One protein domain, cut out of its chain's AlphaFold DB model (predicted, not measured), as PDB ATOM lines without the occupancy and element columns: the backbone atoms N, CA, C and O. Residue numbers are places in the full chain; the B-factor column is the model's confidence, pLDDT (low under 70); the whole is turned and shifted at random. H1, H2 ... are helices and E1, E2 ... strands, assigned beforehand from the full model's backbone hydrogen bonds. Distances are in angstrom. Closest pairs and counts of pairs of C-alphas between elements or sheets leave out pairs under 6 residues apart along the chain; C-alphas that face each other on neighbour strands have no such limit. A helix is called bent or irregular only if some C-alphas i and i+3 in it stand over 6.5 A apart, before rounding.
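Overview. This is residues 26 to 154 of the 155 residues of an uncharacterized protein of Robertkochia marina (UniProt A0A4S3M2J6). One antiparallel sheet of eight strands curls like part of a barrel and folds back on itself, so that its two edge strands, E5 and E6, come close at the C-alphas of Leu 111 and Trp 129. Three short helices, which follow E1 in the chain and come before E2, gather where E1 ends and E2 begins, and H1 and H2 graze the sheet near E8. The printed part has 129 residues, with three named helices and eight named strands in the order E1 H1 H2 H3 E2 E3 E4 E5 E6 E7 E8. The sheet's order is E5 E4 E3 E2 E1 E8 E7 E6, and the class is mixed, helices and strands. The whole is compact, with a radius of gyration of the C-alphas of 14.4 A and spans of 41 by 32 by 29 A.

Along the chain. E1, residues 30 to 36, begins at C-alpha 30 at (117.195, 159.196, 176.991) and is 19.4 A long. H1 is residues 38 to 44, 9.5 A; H2 is residues 51 to 59, 11.9 A; H3 is residues 65 to 69, 6.3 A. E2 is residues 71 to 77, 19.6 A, and E3 is residues 82 to 90, 26.2 A. E4, residues 94 to 105, is the longest strand at 33.9 A, from C-alpha 94 at (131.119, 160.749, 196.534), and it bends by 51 degrees at residue 102. E5 is residues 111 to 113, 6.8 A; E6 is residues 128 to 132, 12.7 A; E7 is residues 135 to 139, 12.3 A. E8, residues 145 to 153, spans 18.3 A, bends by 90 degrees at residue 148, and ends at C-alpha 153 at (124.128, 157.406, 174.488).

Arrangement. The sheet is strongly twisted, and the way across it turns by 211 degrees from edge to edge. It is a folded sheet, one sheet bent back into two leaves that face each other: E5 E4 E3 E2 E1 face E7 E6, with E8 as the hinge. E2 E3 E4 E5 and E6 E7 E8 are each a meander, each strand the antiparallel neighbour of the one before. E1 has E2 and E8 as neighbours: N 32 and O 75 are 2.8 A apart, and N 35 and O 150 are 2.8 A apart. Between E2 and E3, a hairpin, N 74 and O 86 are 2.9 A apart. E4 pairs in a staggered way, with E3 over residues 94 to 102, where N 99 and O 85 are 2.9 A apart, and with E5 over residues 103 to 105, where N 112 and O 104 are 2.8 A apart. In the hairpin of E6 and E7, N 137 and O 130 are 2.9 A apart; in that of E7 and E8, N 151 and O 136 are 2.7 A apart. The closest C-alphas of E5 and E6 are those of Leu 111 and Trp 129, 4.8 A apart. H1 touches H2, with the C-alphas of Ile 42 and Ala 57 6.0 A apart, and their lines are only just about perpendicular at 70.1 degrees. H1, H2 and H3 are on the sheet but each only grazes it, H3 with its residues 67 to 69. In H1, H2 and H3 every O i to N i+4 pair is within hydrogen-bond range.

Size, cuts and confidence. The two C-alphas farthest apart are those of Gly 92 and Lys 107, at 44.3 A. The printed part has no cut. The link from E5 to E6, residues 114 to 127, is long; within it residues 116 to 117 pair with residues 122 to 123, antiparallel. The mean pLDDT of the printed part is 77.3, and 50 residues are under 70, among them residues 38 to 68 and 118 to 124.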
ATOM      1  N   ARG A  26     112.765 162.094 169.178       91.31
ATOM      2  CA  ARG A  26     113.036 160.657 169.382       91.31
ATOM      3  C   ARG A  26     114.516 160.271 169.314       91.31
ATOM      4  O   ARG A  26     114.885 159.214 169.808       91.31
ATOM      5  N   ASP A  27     115.318 161.059 168.604       88.19
ATOM      6  CA  ASP A  27     116.746 160.825 168.451       88.19
ATOM      7  C   ASP A  27     117.525 161.365 169.657       88.19
ATOM      8  O   ASP A  27     118.637 160.896 169.874       88.19
ATOM      9  N   VAL A  28     116.933 162.281 170.435       93.62
ATOM     10  CA  VAL A  28     117.516 162.944 171.614       93.62
ATOM     11  C   VAL A  28     117.116 162.253 172.910       93.62
ATOM     12  O   VAL A  28     117.974 162.032 173.748       93.62
ATOM     13  N   LEU A  29     115.852 161.849 173.069       95.62
ATOM     14  CA  LEU A  29     115.348 161.287 174.331       95.62
ATOM     15  C   LEU A  29     116.232 160.164 174.901       95.62
ATOM     16  O   LEU A  29     116.687 159.295 174.149       95.62
ATOM     17  N   GLY A  30     116.386 160.145 176.225       96.12
ATOM     18  CA  GLY A  30     117.195 159.196 176.991       96.12
ATOM     19  C   GLY A  30     118.467 159.819 177.564       96.12
ATOM     20  O   GLY A  30     118.716 161.009 177.395       96.12
ATOM     21  N   THR A  31     119.262 158.981 178.225       96.94
ATOM     22  CA  THR A  31     120.492 159.391 178.904       96.94
ATOM     23  C   THR A  31     121.688 159.366 177.965       96.94
ATOM     24  O   THR A  31     121.908 158.404 177.216       96.94
ATOM     25  N   TRP A  32     122.476 160.426 178.034       96.00
ATOM     26  CA  TRP A  32     123.723 160.583 177.317       96.00
ATOM     27  C   TRP A  32     124.823 160.965 178.279       96.00
ATOM     28  O   TRP A  32     124.614 161.748 179.191       96.00
ATOM     29  N   GLU A  33     125.995 160.420 178.045       93.00
ATOM     30  CA  GLU A  33     127.212 160.729 178.765       93.00
ATOM     31  C   GLU A  33     128.027 161.702 177.923       93.00
ATOM     32  O   GLU A  33     128.224 161.485 176.721       93.00
ATOM     33  N   LEU A  34     128.477 162.785 178.541       88.00
ATOM     34  CA  LEU A  34     129.354 163.742 177.897       88.00
ATOM     35  C   LEU A  34     130.779 163.189 177.854       88.00
ATOM     36  O   LEU A  34     131.311 162.700 178.847       88.00
ATOM     37  N   LYS A  35     131.412 163.305 176.693       86.50
ATOM     38  CA  LYS A  35     132.823 163.010 176.477       86.50
ATOM     39  C   LYS A  35     133.500 164.243 175.910       86.50
ATOM     40  O   LYS A  35     132.963 164.881 175.004       86.50
ATOM     41  N   VAL A  36     134.672 164.555 176.449       77.19
ATOM     42  CA  VAL A  36     135.480 165.695 176.021       77.19
ATOM     43  C   VAL A  36     136.918 165.233 175.796       77.19
ATOM     44  O   VAL A  36     137.504 164.592 176.664       77.19
ATOM     45  N   ASP A  37     137.499 165.559 174.643       76.75
ATOM     46  CA  ASP A  37     138.940 165.440 174.409       76.75
ATOM     47  C   ASP A  37     139.646 166.643 175.045       76.75
ATOM     48  O   ASP A  37     139.916 167.665 174.409       76.75
ATOM     49  N   ILE A  38     139.901 166.536 176.349       68.38
ATOM     50  CA  ILE A  38     140.471 167.622 177.149       68.38
ATOM     51  C   ILE A  38     141.894 167.966 176.705       68.38
ATOM     52  O   ILE A  38     142.276 169.135 176.707       68.38
ATOM     53  N   GLN A  39     142.697 166.979 176.294       68.38
ATOM     54  CA  GLN A  39     144.062 167.248 175.841       68.38
ATOM     55  C   GLN A  39     144.067 168.121 174.590       68.38
ATOM     56  O   GLN A  39     144.921 169.005 174.452       68.38
ATOM     57  N   GLN A  40     143.154 167.848 173.660       69.19
ATOM     58  CA  GLN A  40     143.000 168.657 172.469       69.19
ATOM     59  C   GLN A  40     142.351 170.003 172.799       69.19
ATOM     60  O   GLN A  40     142.857 171.017 172.322       69.19
ATOM     61  N   ALA A  41     141.361 170.041 173.697       66.00
ATOM     62  CA  ALA A  41     140.797 171.286 174.209       66.00
ATOM     63  C   ALA A  41     141.903 172.182 174.799       66.00
ATOM     64  O   ALA A  41     142.182 173.240 174.255       66.00
ATOM     65  N   ILE A  42     142.670 171.749 175.799       64.31
ATOM     66  CA  ILE A  42     143.742 172.568 176.403       64.31
ATOM     67  C   ILE A  42     144.763 173.063 175.358       64.31
ATOM     68  O   ILE A  42     145.221 174.204 175.412       64.31
ATOM     69  N   LYS A  43     145.118 172.243 174.359       67.00
ATOM     70  CA  LYS A  43     146.019 172.667 173.267       67.00
ATOM     71  C   LYS A  43     145.393 173.733 172.364       67.00
ATOM     72  O   LYS A  43     146.111 174.597 171.852       67.00
ATOM     73  N   GLU A  44     144.086 173.662 172.157       63.12
ATOM     74  CA  GLU A  44     143.304 174.559 171.311       63.12
ATOM     75  C   GLU A  44     142.723 175.764 172.075       63.12
ATOM     76  O   GLU A  44     142.122 176.625 171.438       63.12
ATOM     77  N   GLU A  45     143.018 175.940 173.380       53.09
ATOM     78  CA  GLU A  45     142.623 177.110 174.213       53.09
ATOM     79  C   GLU A  45     142.968 178.470 173.573       53.09
ATOM     80  O   GLU A  45     142.463 179.519 173.970       53.09
ATOM     81  N   THR A  46     143.828 178.470 172.554       51.19
ATOM     82  CA  THR A  46     144.256 179.663 171.819       51.19
ATOM     83  C   THR A  46     143.539 179.902 170.485       51.19
ATOM     84  O   THR A  46     143.717 180.984 169.917       51.19
ATOM     85  N   LYS A  47     142.726 178.968 169.963       51.34
ATOM     86  CA  LYS A  47     141.979 179.138 168.703       51.34
ATOM     87  C   LYS A  47     140.661 178.351 168.672       51.34
ATOM     88  O   LYS A  47     140.675 177.160 168.415       51.34
ATOM     89  N   ASN A  48     139.552 179.090 168.745       51.59
ATOM     90  CA  ASN A  48     138.213 178.687 168.288       51.59
ATOM     91  C   ASN A  48     137.594 177.453 168.975       51.59
ATOM     92  O   ASN A  48     137.192 176.524 168.291       51.59
ATOM     93  N   MET A  49     137.477 177.468 170.303       53.22
ATOM     94  CA  MET A  49     136.558 176.563 171.012       53.22
ATOM     95  C   MET A  49     135.133 177.121 171.011       53.22
ATOM     96  O   MET A  49     134.964 178.333 171.216       53.22
ATOM     97  N   ASN A  50     134.112 176.262 170.944       52.94
ATOM     98  CA  ASN A  50     132.785 176.637 171.426       52.94
ATOM     99  C   ASN A  50     132.809 176.951 172.936       52.94
ATOM    100  O   ASN A  50     133.707 176.556 173.686       52.94
ATOM    101  N   LEU A  51     131.809 177.703 173.407       52.22
ATOM    102  CA  LEU A  51     131.766 178.187 174.791       52.22
ATOM    103  C   LEU A  51     131.742 177.063 175.833       52.22
ATOM    104  O   LEU A  51     132.261 177.266 176.929       52.22
ATOM    105  N   PHE A  52     131.185 175.897 175.496       56.81
ATOM    106  CA  PHE A  52     131.120 174.752 176.397       56.81
ATOM    107  C   PHE A  52     132.500 174.105 176.571       56.81
ATOM    108  O   PHE A  52     132.958 173.919 177.695       56.81
ATOM    109  N   GLU A  53     133.228 173.873 175.478       57.06
ATOM    110  CA  GLU A  53     134.619 173.403 175.498       57.06
ATOM    111  C   GLU A  53     135.541 174.393 176.215       57.06
ATOM    112  O   GLU A  53     136.307 174.005 177.097       57.06
ATOM    113  N   GLY A  54     135.406 175.688 175.917       59.28
ATOM    114  CA  GLY A  54     136.163 176.743 176.592       59.28
ATOM    115  C   GLY A  54     135.784 176.919 178.062       59.28
ATOM    116  O   GLY A  54     136.580 177.423 178.853       59.28
ATOM    117  N   MET A  55     134.574 176.535 178.465       58.66
ATOM    118  CA  MET A  55     134.181 176.498 179.868       58.66
ATOM    119  C   MET A  55     134.785 175.292 180.581       58.66
ATOM    120  O   MET A  55     135.394 175.485 181.628       58.66
ATOM    121  N   MET A  56     134.657 174.089 180.021       61.34
ATOM    122  CA  MET A  56     135.239 172.871 180.593       61.34
ATOM    123  C   MET A  56     136.758 173.026 180.726       61.34
ATOM    124  O   MET A  56     137.301 172.842 181.811       61.34
ATOM    125  N   ALA A  57     137.438 173.488 179.674       60.00
ATOM    126  CA  ALA A  57     138.875 173.749 179.714       60.00
ATOM    127  C   ALA A  57     139.263 174.703 180.855       60.00
ATOM    128  O   ALA A  57     140.258 174.455 181.521       60.00
ATOM    129  N   ARG A  58     138.446 175.731 181.146       56.75
ATOM    130  CA  ARG A  58     138.660 176.668 182.265       56.75
ATOM    131  C   ARG A  58     138.339 176.073 183.636       56.75
ATOM    132  O   ARG A  58     139.108 176.299 184.563       56.75
ATOM    133  N   ALA A  59     137.223 175.359 183.769       59.12
ATOM    134  CA  ALA A  59     136.792 174.739 185.023       59.12
ATOM    135  C   ALA A  59     137.780 173.659 185.479       59.12
ATOM    136  O   ALA A  59     138.099 173.569 186.660       59.12
ATOM    137  N   PHE A  60     138.327 172.911 184.520       59.31
ATOM    138  CA  PHE A  60     139.287 171.838 184.756       59.31
ATOM    139  C   PHE A  60     140.744 172.261 184.484       59.31
ATOM    140  O   PHE A  60     141.659 171.441 184.573       59.31
ATOM    141  N   SER A  61     140.993 173.546 184.191       52.84
ATOM    142  CA  SER A  61     142.339 174.079 183.934       52.84
ATOM    143  C   SER A  61     143.197 173.949 185.189       52.84
ATOM    144  O   SER A  61     142.981 174.638 186.186       52.84
ATOM    145  N   GLY A  62     144.189 173.059 185.153       54.31
ATOM    146  CA  GLY A  62     145.071 172.785 186.290       54.31
ATOM    147  C   GLY A  62     144.646 171.608 187.173       54.31
ATOM    148  O   GLY A  62     145.383 171.284 188.105       54.31
ATOM    149  N   MET A  63     143.530 170.937 186.867       64.75
ATOM    150  CA  MET A  63     143.229 169.612 187.421       64.75
ATOM    151  C   MET A  63     144.072 168.550 186.702       64.75
ATOM    152  O   MET A  63     144.429 168.704 185.531       64.75
ATOM    153  N   ALA A  64     144.457 167.492 187.416       63.62
ATOM    154  CA  ALA A  64     145.147 166.363 186.798       63.62
ATOM    155  C   ALA A  64     144.163 165.563 185.930       63.62
ATOM    156  O   ALA A  64     142.982 165.497 186.248       63.62
ATOM    157  N   GLU A  65     144.653 164.945 184.854       67.44
ATOM    158  CA  GLU A  65     143.840 164.119 183.943       67.44
ATOM    159  C   GLU A  65     143.077 163.017 184.697       67.44
ATOM    160  O   GLU A  65     141.880 162.868 184.503       67.44
ATOM    161  N   GLU A  66     143.741 162.357 185.651       68.94
ATOM    162  CA  GLU A  66     143.169 161.335 186.546       68.94
ATOM    163  C   GLU A  66     141.939 161.840 187.321       68.94
ATOM    164  O   GLU A  66     140.922 161.167 187.377       68.94
ATOM    165  N   VAL A  67     141.988 163.078 187.817       67.44
ATOM    166  CA  VAL A  67     140.896 163.710 188.579       67.44
ATOM    167  C   VAL A  67     139.713 164.059 187.666       67.44
ATOM    168  O   VAL A  67     138.574 164.109 188.109       67.44
ATOM    169  N   MET A  68     139.958 164.317 186.380       68.44
ATOM    170  CA  MET A  68     138.883 164.571 185.416       68.44
ATOM    171  C   MET A  68     138.226 163.282 184.925       68.44
ATOM    172  O   MET A  68     137.037 163.293 184.624       68.44
ATOM    173  N   GLU A  69     138.984 162.183 184.834       72.81
ATOM    174  CA  GLU A  69     138.436 160.853 184.537       72.81
ATOM    175  C   GLU A  69     137.485 160.356 185.640       72.81
ATOM    176  O   GLU A  69     136.647 159.500 185.373       72.81
ATOM    177  N   GLU A  70     137.580 160.926 186.844       76.25
ATOM    178  CA  GLU A  70     136.714 160.662 188.002       76.25
ATOM    179  C   GLU A  70     135.430 161.524 188.014       76.25
ATOM    180  O   GLU A  70     134.648 161.452 188.966       76.25
ATOM    181  N   ILE A  71     135.196 162.336 186.970       77.81
ATOM    182  CA  ILE A  71     133.996 163.171 186.818       77.81
ATOM    183  C   ILE A  71     133.111 162.631 185.695       77.81
ATOM    184  O   ILE A  71     133.437 162.720 184.509       77.81
ATOM    185  N   ASP A  72     131.925 162.167 186.072       85.88
ATOM    186  CA  ASP A  72     130.906 161.671 185.156       85.88
ATOM    187  C   ASP A  72     129.791 162.707 184.981       85.88
ATOM    188  O   ASP A  72     129.051 163.030 185.912       85.88
ATOM    189  N   ILE A  73     129.628 163.211 183.753       86.12
ATOM    190  CA  ILE A  73     128.568 164.166 183.407       86.12
ATOM    191  C   ILE A  73     127.554 163.494 182.487       86.12
ATOM    192  O   ILE A  73     127.885 163.058 181.378       86.12
ATOM    193  N   THR A  74     126.291 163.458 182.912       92.69
ATOM    194  CA  THR A  74     125.198 162.888 182.118       92.69
ATOM    195  C   THR A  74     124.052 163.864 181.885       92.69
ATOM    196  O   THR A  74     123.715 164.694 182.722       92.69
ATOM    197  N   PHE A  75     123.450 163.733 180.707       93.25
ATOM    198  CA  PHE A  75     122.320 164.498 180.208       93.25
ATOM    199  C   PHE A  75     121.159 163.539 179.949       93.25
ATOM    200  O   PHE A  75     121.202 162.724 179.023       93.25
ATOM    201  N   ASP A  76     120.106 163.617 180.753       96.56
ATOM    202  CA  ASP A  76     118.914 162.786 180.620       96.56
ATOM    203  C   ASP A  76     117.751 163.574 180.013       96.56
ATOM    204  O   ASP A  76     116.986 164.257 180.698       96.56
ATOM    205  N   PHE A  77     117.618 163.470 178.689       96.81
ATOM    206  CA  PHE A  77     116.583 164.163 177.931       96.81
ATOM    207  C   PHE A  77     115.241 163.443 178.059       96.81
ATOM    208  O   PHE A  77     115.049 162.312 177.589       96.81
ATOM    209  N   ARG A  78     114.262 164.133 178.635       97.19
ATOM    210  CA  ARG A  78     112.899 163.648 178.845       97.19
ATOM    211  C   ARG A  78     111.911 164.351 177.920       97.19
ATOM    212  O   ARG A  78     112.195 165.365 177.287       97.19
ATOM    213  N   LYS A  79     110.713 163.773 177.828       94.62
ATOM    214  CA  LYS A  79     109.581 164.399 177.129       94.62
ATOM    215  C   LYS A  79     109.237 165.740 177.779       94.62
ATOM    216  O   LYS A  79     109.553 165.955 178.944       94.62
ATOM    217  N   ASN A  80     108.504 166.580 177.048       94.19
ATOM    218  CA  ASN A  80     108.123 167.929 177.478       94.19
ATOM    219  C   ASN A  80     109.331 168.845 177.721       94.19
ATOM    220  O   ASN A  80     109.258 169.720 178.575       94.19
ATOM    221  N   ASN A  81     110.417 168.639 176.968       95.69
ATOM    222  CA  ASN A  81     111.559 169.554 176.937       95.69
ATOM    223  C   ASN A  81     112.332 169.666 178.261       95.69
ATOM    224  O   ASN A  81     113.088 170.611 178.427       95.69
ATOM    225  N   VAL A  82     112.183 168.690 179.162       96.62
ATOM    226  CA  VAL A  82     112.932 168.611 180.426       96.62
ATOM    227  C   VAL A  82     114.231 167.837 180.213       96.62
ATOM    228  O   VAL A  82     114.231 166.790 179.554       96.62
ATOM    229  N   LEU A  83     115.324 168.335 180.777       94.69
ATOM    230  CA  LEU A  83     116.642 167.716 180.819       94.69
ATOM    231  C   LEU A  83     117.101 167.661 182.278       94.69
ATOM    232  O   LEU A  83     117.086 168.680 182.956       94.69
ATOM    233  N   TYR A  84     117.552 166.498 182.741       94.00
ATOM    234  CA  TYR A  84     118.312 166.417 183.990       94.00
ATOM    235  C   TYR A  84     119.800 166.335 183.664       94.00
ATOM    236  O   TYR A  84     120.231 165.402 182.982       94.00
ATOM    237  N   LEU A  85     120.561 167.321 184.128       89.25
ATOM    238  CA  LEU A  85     122.017 167.303 184.150       89.25
ATOM    239  C   LEU A  85     122.453 166.669 185.468       89.25
ATOM    240  O   LEU A  85     121.999 167.084 186.529       89.25
ATOM    241  N   THR A  86     123.307 165.656 185.414       87.19
ATOM    242  CA  THR A  86     123.902 165.048 186.606       87.19
ATOM    243  C   THR A  86     125.410 165.105 186.496       87.19
ATOM    244  O   THR A  86     125.957 164.637 185.497       87.19
ATOM    245  N   VAL A  87     126.056 165.662 187.517       83.44
ATOM    246  CA  VAL A  87     127.510 165.680 187.674       83.44
ATOM    247  C   VAL A  87     127.836 164.811 188.874       83.44
ATOM    248  O   VAL A  87     127.413 165.106 189.989       83.44
ATOM    249  N   HIS A  88     128.541 163.719 188.630       80.38
ATOM    250  CA  HIS A  88     129.024 162.813 189.656       80.38
ATOM    251  C   HIS A  88     130.541 162.941 189.747       80.38
ATOM    252  O   HIS A  88     131.216 162.971 188.719       80.38
ATOM    253  N   THR A  89     131.051 163.053 190.967       74.75
ATOM    254  CA  THR A  89     132.464 163.303 191.247       74.75
ATOM    255  C   THR A  89     132.928 162.330 192.326       74.75
ATOM    256  O   THR A  89     132.412 162.372 193.440       74.75
ATOM    257  N   ASP A  90     133.911 161.478 192.019       70.94
ATOM    258  CA  ASP A  90     134.481 160.506 192.973       70.94
ATOM    259  C   ASP A  90     135.856 160.963 193.504       70.94
ATOM    260  O   ASP A  90     136.840 160.227 193.510       70.94
ATOM    261  N   LEU A  91     135.946 162.224 193.953       65.12
ATOM    262  CA  LEU A  91     137.191 162.852 194.433       65.12
ATOM    263  C   LEU A  91     137.358 162.750 195.958       65.12
ATOM    264  O   LEU A  91     137.741 163.708 196.633       65.12
ATOM    265  N   GLY A  92     137.075 161.573 196.517       61.62
ATOM    266  CA  GLY A  92     137.258 161.252 197.940       61.62
ATOM    267  C   GLY A  92     136.035 161.485 198.835       61.62
ATOM    268  O   GLY A  92     135.929 160.835 199.878       61.62
ATOM    269  N   GLU A  93     135.097 162.332 198.417       64.31
ATOM    270  CA  GLU A  93     133.712 162.354 198.895       64.31
ATOM    271  C   GLU A  93     132.830 162.143 197.656       64.31
ATOM    272  O   GLU A  93     132.933 162.907 196.703       64.31
ATOM    273  N   ASP A  94     132.052 161.054 197.630       70.69
ATOM    274  CA  ASP A  94     131.119 160.749 196.534       70.69
ATOM    275  C   ASP A  94     130.023 161.825 196.522       70.69
ATOM    276  O   ASP A  94     129.125 161.834 197.375       70.69
ATOM    277  N   GLU A  95     130.150 162.769 195.591       68.69
ATOM    278  CA  GLU A  95     129.253 163.906 195.427       68.69
ATOM    279  C   GLU A  95     128.493 163.782 194.105       68.69
ATOM    280  O   GLU A  95     129.047 163.468 193.051       68.69
ATOM    281  N   THR A  96     127.180 164.015 194.161       75.75
ATOM    282  CA  THR A  96     126.306 163.990 192.986       75.75
ATOM    283  C   THR A  96     125.386 165.198 193.002       75.75
ATOM    284  O   THR A  96     124.496 165.294 193.850       75.75
ATOM    285  N   ASP A  97     125.559 166.066 192.013       76.56
ATOM    286  CA  ASP A  97     124.700 167.219 191.773       76.56
ATOM    287  C   ASP A  97     123.732 166.931 190.628       76.56
ATOM    288  O   ASP A  97     124.106 166.361 189.601       76.56
ATOM    289  N   VAL A  98     122.469 167.330 190.803       81.38
ATOM    290  CA  VAL A  98     121.421 167.185 189.787       81.38
ATOM    291  C   VAL A  98     120.746 168.526 189.553       81.38
ATOM    292  O   VAL A  98     120.210 169.129 190.482       81.38
ATOM    293  N   GLU A  99     120.707 168.945 188.295       85.19
ATOM    294  CA  GLU A  99     120.078 170.185 187.859       85.19
ATOM    295  C   GLU A  99     119.007 169.909 186.801       85.19
ATOM    296  O   GLU A  99     119.204 169.117 185.876       85.19
ATOM    297  N   GLU A 100     117.845 170.547 186.954       90.12
ATOM    298  CA  GLU A 100     116.775 170.517 185.959       90.12
ATOM    299  C   GLU A 100     116.947 171.702 185.006       90.12
ATOM    300  O   GLU A 100     116.878 172.857 185.420       90.12
ATOM    301  N   LEU A 101     117.142 171.397 183.728       90.94
ATOM    302  CA  LEU A 101     117.281 172.347 182.630       90.94
ATOM    303  C   LEU A 101     116.208 172.078 181.574       90.94
ATOM    304  O   LEU A 101     115.527 171.043 181.584       90.94
ATOM    305  N   TYR A 102     116.114 172.972 180.596       93.62
ATOM    306  CA  TYR A 102     115.255 172.779 179.436       93.62
ATOM    307  C   TYR A 102     116.055 172.598 178.147       93.62
ATOM    308  O   TYR A 102     117.215 172.989 178.023       93.62
ATOM    309  N   TRP A 103     115.432 171.955 177.162       95.12
ATOM    310  CA  TRP A 103     116.036 171.732 175.852       95.12
ATOM    311  C   TRP A 103     115.019 171.888 174.733       95.12
ATOM    312  O   TRP A 103     113.840 171.577 174.893       95.12
ATOM    313  N   GLU A 104     115.463 172.291 173.551       94.94
ATOM    314  CA  GLU A 104     114.602 172.372 172.374       94.94
ATOM    315  C   GLU A 104     115.331 172.008 171.083       94.94
ATOM    316  O   GLU A 104     116.554 171.938 171.019       94.94
ATOM    317  N   ILE A 105     114.558 171.761 170.024       93.94
ATOM    318  CA  ILE A 105     115.096 171.622 168.673       93.94
ATOM    319  C   ILE A 105     114.611 172.816 167.867       93.94
ATOM    320  O   ILE A 105     113.413 172.961 167.613       93.94
ATOM    321  N   ASN A 106     115.543 173.656 167.434       90.81
ATOM    322  CA  ASN A 106     115.203 174.866 166.704       90.81
ATOM    323  C   ASN A 106     114.704 174.562 165.274       90.81
ATOM    324  O   ASN A 106     114.756 173.435 164.768       90.81
ATOM    325  N   LYS A 107     114.275 175.603 164.550       89.12
ATOM    326  CA  LYS A 107     113.770 175.486 163.164       89.12
ATOM    327  C   LYS A 107     114.779 174.907 162.156       89.12
ATOM    328  O   LYS A 107     114.380 174.470 161.074       89.12
ATOM    329  N   HIS A 108     116.072 174.922 162.480       87.50
ATOM    330  CA  HIS A 108     117.144 174.364 161.658       87.50
ATOM    331  C   HIS A 108     117.390 172.875 161.947       87.50
ATOM    332  O   HIS A 108     118.096 172.215 161.185       87.50
ATOM    333  N   GLY A 109     116.733 172.314 162.968       89.94
ATOM    334  CA  GLY A 109     116.916 170.931 163.393       89.94
ATOM    335  C   GLY A 109     118.160 170.739 164.255       89.94
ATOM    336  O   GLY A 109     118.730 169.650 164.217       89.94
ATOM    337  N   GLN A 110     118.585 171.786 164.965       90.12
ATOM    338  CA  GLN A 110     119.691 171.765 165.921       90.12
ATOM    339  C   GLN A 110     119.125 171.655 167.335       90.12
ATOM    340  O   GLN A 110     118.137 172.324 167.640       90.12
ATOM    341  N   LEU A 111     119.736 170.816 168.168       92.50
ATOM    342  CA  LEU A 111     119.418 170.715 169.589       92.50
ATOM    343  C   LEU A 111     120.091 171.870 170.341       92.50
ATOM    344  O   LEU A 111     121.277 172.125 170.144       92.50
ATOM    345  N   ILE A 112     119.316 172.547 171.179       90.81
ATOM    346  CA  ILE A 112     119.738 173.617 172.084       90.81
ATOM    347  C   ILE A 112     119.403 173.157 173.500       90.81
ATOM    348  O   ILE A 112     118.345 172.562 173.724       90.81
ATOM    349  N   ILE A 113     120.309 173.417 174.430       90.31
ATOM    350  CA  ILE A 113     120.123 173.208 175.863       90.31
ATOM    351  C   ILE A 113     120.176 174.596 176.498       90.31
ATOM    352  O   ILE A 113     120.965 175.425 176.054       90.31
ATOM    353  N   GLU A 114     119.310 174.859 177.469       87.94
ATOM    354  CA  GLU A 114     119.289 176.135 178.179       87.94
ATOM    355  C   GLU A 114     120.616 176.411 178.903       87.94
ATOM    356  O   GLU A 114     121.408 175.504 179.188       87.94
ATOM    357  N   ASP A 115     120.845 177.690 179.176       81.62
ATOM    358  CA  ASP A 115     121.892 178.164 180.066       81.62
ATOM    359  C   ASP A 115     121.745 177.523 181.454       81.62
ATOM    360  O   ASP A 115     120.637 177.297 181.944       81.62
ATOM    361  N   ILE A 116     122.873 177.251 182.102       77.50
ATOM    362  CA  ILE A 116     122.895 176.871 183.515       77.50
ATOM    363  C   ILE A 116     123.034 178.172 184.296       77.50
ATOM    364  O   ILE A 116     124.053 178.844 184.178       77.50
ATOM    365  N   ASP A 117     122.028 178.559 185.067       72.75
ATOM    366  CA  ASP A 117     122.082 179.768 185.895       72.75
ATOM    367  C   ASP A 117     121.591 179.438 187.300       72.75
ATOM    368  O   ASP A 117     120.391 179.439 187.587       72.75
ATOM    369  N   ASN A 118     122.539 179.115 188.177       67.44
ATOM    370  CA  ASN A 118     122.283 178.840 189.581       67.44
ATOM    371  C   ASN A 118     123.279 179.580 190.488       67.44
ATOM    372  O   ASN A 118     124.242 180.198 190.032       67.44
ATOM    373  N   ASP A 119     123.041 179.523 191.802       62.81
ATOM    374  CA  ASP A 119     123.826 180.261 192.803       62.81
ATOM    375  C   ASP A 119     125.325 179.893 192.809       62.81
ATOM    376  O   ASP A 119     126.148 180.665 193.305       62.81
ATOM    377  N   ASN A 120     125.686 178.727 192.263       55.66
ATOM    378  CA  ASN A 120     127.050 178.203 192.254       55.66
ATOM    379  C   ASN A 120     127.741 178.389 190.895       55.66
ATOM    380  O   ASN A 120     128.954 178.606 190.849       55.66
ATOM    381  N   VAL A 121     126.992 178.294 189.793       61.19
ATOM    382  CA  VAL A 121     127.525 178.268 188.429       61.19
ATOM    383  C   VAL A 121     126.607 179.039 187.476       61.19
ATOM    384  O   VAL A 121     125.401 178.817 187.435       61.19
ATOM    385  N   GLN A 122     127.210 179.912 186.663       61.03
ATOM    386  CA  GLN A 122     126.550 180.604 185.553       61.03
ATOM    387  C   GLN A 122     127.246 180.253 184.234       61.03
ATOM    388  O   GLN A 122     128.372 180.690 183.970       61.03
ATOM    389  N   VAL A 123     126.574 179.467 183.401       65.75
ATOM    390  CA  VAL A 123     127.017 178.998 182.090       65.75
ATOM    391  C   VAL A 123     126.044 179.464 181.030       65.75
ATOM    392  O   VAL A 123     124.891 179.049 181.007       65.75
ATOM    393  N   ASN A 124     126.553 180.234 180.077       63.72
ATOM    394  CA  ASN A 124     125.838 180.455 178.831       63.72
ATOM    395  C   ASN A 124     126.116 179.292 177.858       63.72
ATOM    396  O   ASN A 124     127.276 178.989 177.557       63.72
ATOM    397  N   ASN A 125     125.049 178.666 177.367       71.69
ATOM    398  CA  ASN A 125     125.050 177.573 176.410       71.69
ATOM    399  C   ASN A 125     124.648 178.053 175.003       71.69
ATOM    400  O   ASN A 125     123.640 177.643 174.431       71.69
ATOM    401  N   ASP A 126     125.491 178.883 174.383       65.31
ATOM    402  CA  ASP A 126     125.304 179.326 172.990       65.31
ATOM    403  C   ASP A 126     125.589 178.215 171.942       65.31
ATOM    404  O   ASP A 126     125.621 178.480 170.733       65.31
ATOM    405  N   GLY A 127     125.870 176.987 172.393       73.19
ATOM    406  CA  GLY A 127     126.252 175.854 171.557       73.19
ATOM    407  C   GLY A 127     125.053 175.153 170.923       73.19
ATOM    408  O   GLY A 127     123.987 175.007 171.519       73.19
ATOM    409  N   TYR A 128     125.241 174.655 169.703       85.00
ATOM    410  CA  TYR A 128     124.250 173.817 169.035       85.00
ATOM    411  C   TYR A 128     124.746 172.378 168.969       85.00
ATOM    412  O   TYR A 128     125.919 172.128 168.704       85.00
ATOM    413  N   TRP A 129     123.831 171.427 169.117       88.50
ATOM    414  CA  TRP A 129     124.130 170.003 169.030       88.50
ATOM    415  C   TRP A 129     123.444 169.375 167.820       88.50
ATOM    416  O   TRP A 129     122.283 169.656 167.505       88.50
ATOM    417  N   MET A 130     124.157 168.485 167.138       88.69
ATOM    418  CA  MET A 130     123.655 167.759 165.975       88.69
ATOM    419  C   MET A 130     123.880 166.269 166.105       88.69
ATOM    420  O   MET A 130     124.839 165.811 166.715       88.69
ATOM    421  N   LYS A 131     123.019 165.488 165.454       88.31
ATOM    422  CA  LYS A 131     123.217 164.048 165.372       88.31
ATOM    423  C   LYS A 131     124.268 163.727 164.312       88.31
ATOM    424  O   LYS A 131     124.072 164.034 163.135       88.31
ATOM    425  N   SER A 132     125.326 163.032 164.715       86.44
ATOM    426  CA  SER A 132     126.339 162.486 163.810       86.44
ATOM    427  C   SER A 132     126.797 161.121 164.308       86.44
ATOM    428  O   SER A 132     127.147 160.972 165.471       86.44
ATOM    429  N   GLU A 133     126.742 160.097 163.451       86.31
ATOM    430  CA  GLU A 133     127.227 158.740 163.770       86.31
ATOM    431  C   GLU A 133     126.694 158.145 165.094       86.31
ATOM    432  O   GLU A 133     127.387 157.417 165.795       86.31
ATOM    433  N   GLY A 134     125.445 158.458 165.458       87.69
ATOM    434  CA  GLY A 134     124.833 157.979 166.707       87.69
ATOM    435  C   GLY A 134     125.221 158.764 167.965       87.69
ATOM    436  O   GLY A 134     124.741 158.428 169.043       87.69
ATOM    437  N   ARG A 135     126.025 159.819 167.818       91.44
ATOM    438  CA  ARG A 135     126.413 160.783 168.853       91.44
ATOM    439  C   ARG A 135     125.645 162.094 168.693       91.44
ATOM    440  O   ARG A 135     125.146 162.387 167.598       91.44
ATOM    441  N   LEU A 136     125.574 162.877 169.765       90.88
ATOM    442  CA  LEU A 136     125.283 164.309 169.687       90.88
ATOM    443  C   LEU A 136     126.621 165.042 169.703       90.88
ATOM    444  O   LEU A 136     127.390 164.876 170.638       90.88
ATOM    445  N   VAL A 137     126.927 165.793 168.658       87.75
ATOM    446  CA  VAL A 137     128.195 166.518 168.515       87.75
ATOM    447  C   VAL A 137     127.926 168.011 168.523       87.75
ATOM    448  O   VAL A 137     126.916 168.444 167.952       87.75
ATOM    449  N   ALA A 138     128.804 168.773 169.168       82.38
ATOM    450  CA  ALA A 138     128.745 170.223 169.124       82.38
ATOM    451  C   ALA A 138     129.036 170.720 167.697       82.38
ATOM    452  O   ALA A 138     129.780 170.098 166.930       82.38
ATOM    453  N   ILE A 139     128.397 171.822 167.313       78.31
ATOM    454  CA  ILE A 139     128.657 172.512 166.050       78.31
ATOM    455  C   ILE A 139     128.854 174.006 166.301       78.31
ATOM    456  O   ILE A 139     128.156 174.598 167.131       78.31
ATOM    457  N   ASP A 140     129.754 174.618 165.539       69.12
ATOM    458  CA  ASP A 140     129.956 176.067 165.565       69.12
ATOM    459  C   ASP A 140     128.835 176.792 164.790       69.12
ATOM    460  O   ASP A 140     128.020 176.195 164.070       69.12
ATOM    461  N   LYS A 141     128.786 178.121 164.902       67.44
ATOM    462  CA  LYS A 141     127.824 179.011 164.233       67.44
ATOM    463  C   LYS A 141     127.860 178.897 162.709       67.44
ATOM    464  O   LYS A 141     126.853 179.190 162.062       67.44
ATOM    465  N   ASP A 142     128.992 178.494 162.132       69.94
ATOM    466  CA  ASP A 142     129.131 178.250 160.692       69.94
ATOM    467  C   ASP A 142     128.653 176.848 160.254       69.94
ATOM    468  O   ASP A 142     128.570 176.566 159.055       69.94
ATOM    469  N   GLY A 143     128.266 176.000 161.213       66.38
ATOM    470  CA  GLY A 143     127.787 174.640 161.002       66.38
ATOM    471  C   GLY A 143     128.892 173.593 160.864       66.38
ATOM    472  O   GLY A 143     128.575 172.437 160.578       66.38
ATOM    473  N   SER A 144     130.163 173.960 161.044       70.75
ATOM    474  CA  SER A 144     131.248 172.987 161.146       70.75
ATOM    475  C   SER A 144     131.118 172.163 162.431       70.75
ATOM    476  O   SER A 144     130.616 172.634 163.450       70.75
ATOM    477  N   LEU A 145     131.493 170.882 162.351       68.62
ATOM    478  CA  LEU A 145     131.522 170.012 163.524       68.62
ATOM    479  C   LEU A 145     132.708 170.406 164.397       68.62
ATOM    480  O   LEU A 145     133.832 170.445 163.896       68.62
ATOM    481  N   GLU A 146     132.459 170.584 165.688       66.56
ATOM    482  CA  GLU A 146     133.510 170.685 166.692       66.56
ATOM    483  C   GLU A 146     133.595 169.339 167.420       66.56
ATOM    484  O   GLU A 146     132.664 168.944 168.124       66.56
ATOM    485  N   PRO A 147     134.648 168.543 167.165       65.44
ATOM    486  CA  PRO A 147     134.699 167.168 167.636       65.44
ATOM    487  C   PRO A 147     135.209 167.037 169.075       65.44
ATOM    488  O   PRO A 147     135.291 165.904 169.546       65.44
ATOM    489  N   LEU A 148     135.594 168.129 169.748       74.25
ATOM    490  CA  LEU A 148     136.263 168.022 171.044       74.25
ATOM    491  C   LEU A 148     135.279 167.669 172.153       74.25
ATOM    492  O   LEU A 148     135.684 166.989 173.087       74.25
ATOM    493  N   ALA A 149     134.001 168.036 172.032       77.69
ATOM    494  CA  ALA A 149     132.934 167.565 172.908       77.69
ATOM    495  C   ALA A 149     131.833 166.814 172.139       77.69
ATOM    496  O   ALA A 149     131.280 167.279 171.138       77.69
ATOM    497  N   TRP A 150     131.452 165.640 172.642       88.31
ATOM    498  CA  TRP A 150     130.302 164.895 172.138       88.31
ATOM    499  C   TRP A 150     129.567 164.177 173.260       88.31
ATOM    500  O   TRP A 150     130.155 163.774 174.256       88.31
ATOM    501  N   MET A 151     128.273 163.947 173.070       91.75
ATOM    502  CA  MET A 151     127.493 163.087 173.941       91.75
ATOM    503  C   MET A 151     127.321 161.712 173.304       91.75
ATOM    504  O   MET A 151     126.946 161.576 172.129       91.75
ATOM    505  N   GLN A 152     127.566 160.677 174.098       94.50
ATOM    506  CA  GLN A 152     127.364 159.285 173.730       94.50
ATOM    507  C   GLN A 152     126.202 158.699 174.525       94.50
ATOM    508  O   GLN A 152     126.100 158.866 175.732       94.50
ATOM    509  N   ARG A 153     125.300 157.997 173.843       93.88
ATOM    510  CA  ARG A 153     124.128 157.406 174.488       93.88
ATOM    511  C   ARG A 153     124.554 156.317 175.477       93.88
ATOM    512  O   ARG A 153     125.275 155.394 175.090       93.88
ATOM    513  N   VAL A 154     124.051 156.398 176.707       91.44
ATOM    514  CA  VAL A 154     124.206 155.340 177.713       91.44
ATOM    515  C   VAL A 154     123.280 154.181 177.328       91.44
ATOM    516  O   VAL A 154     122.144 154.407 176.899       91.44
TER     517      VAL A 154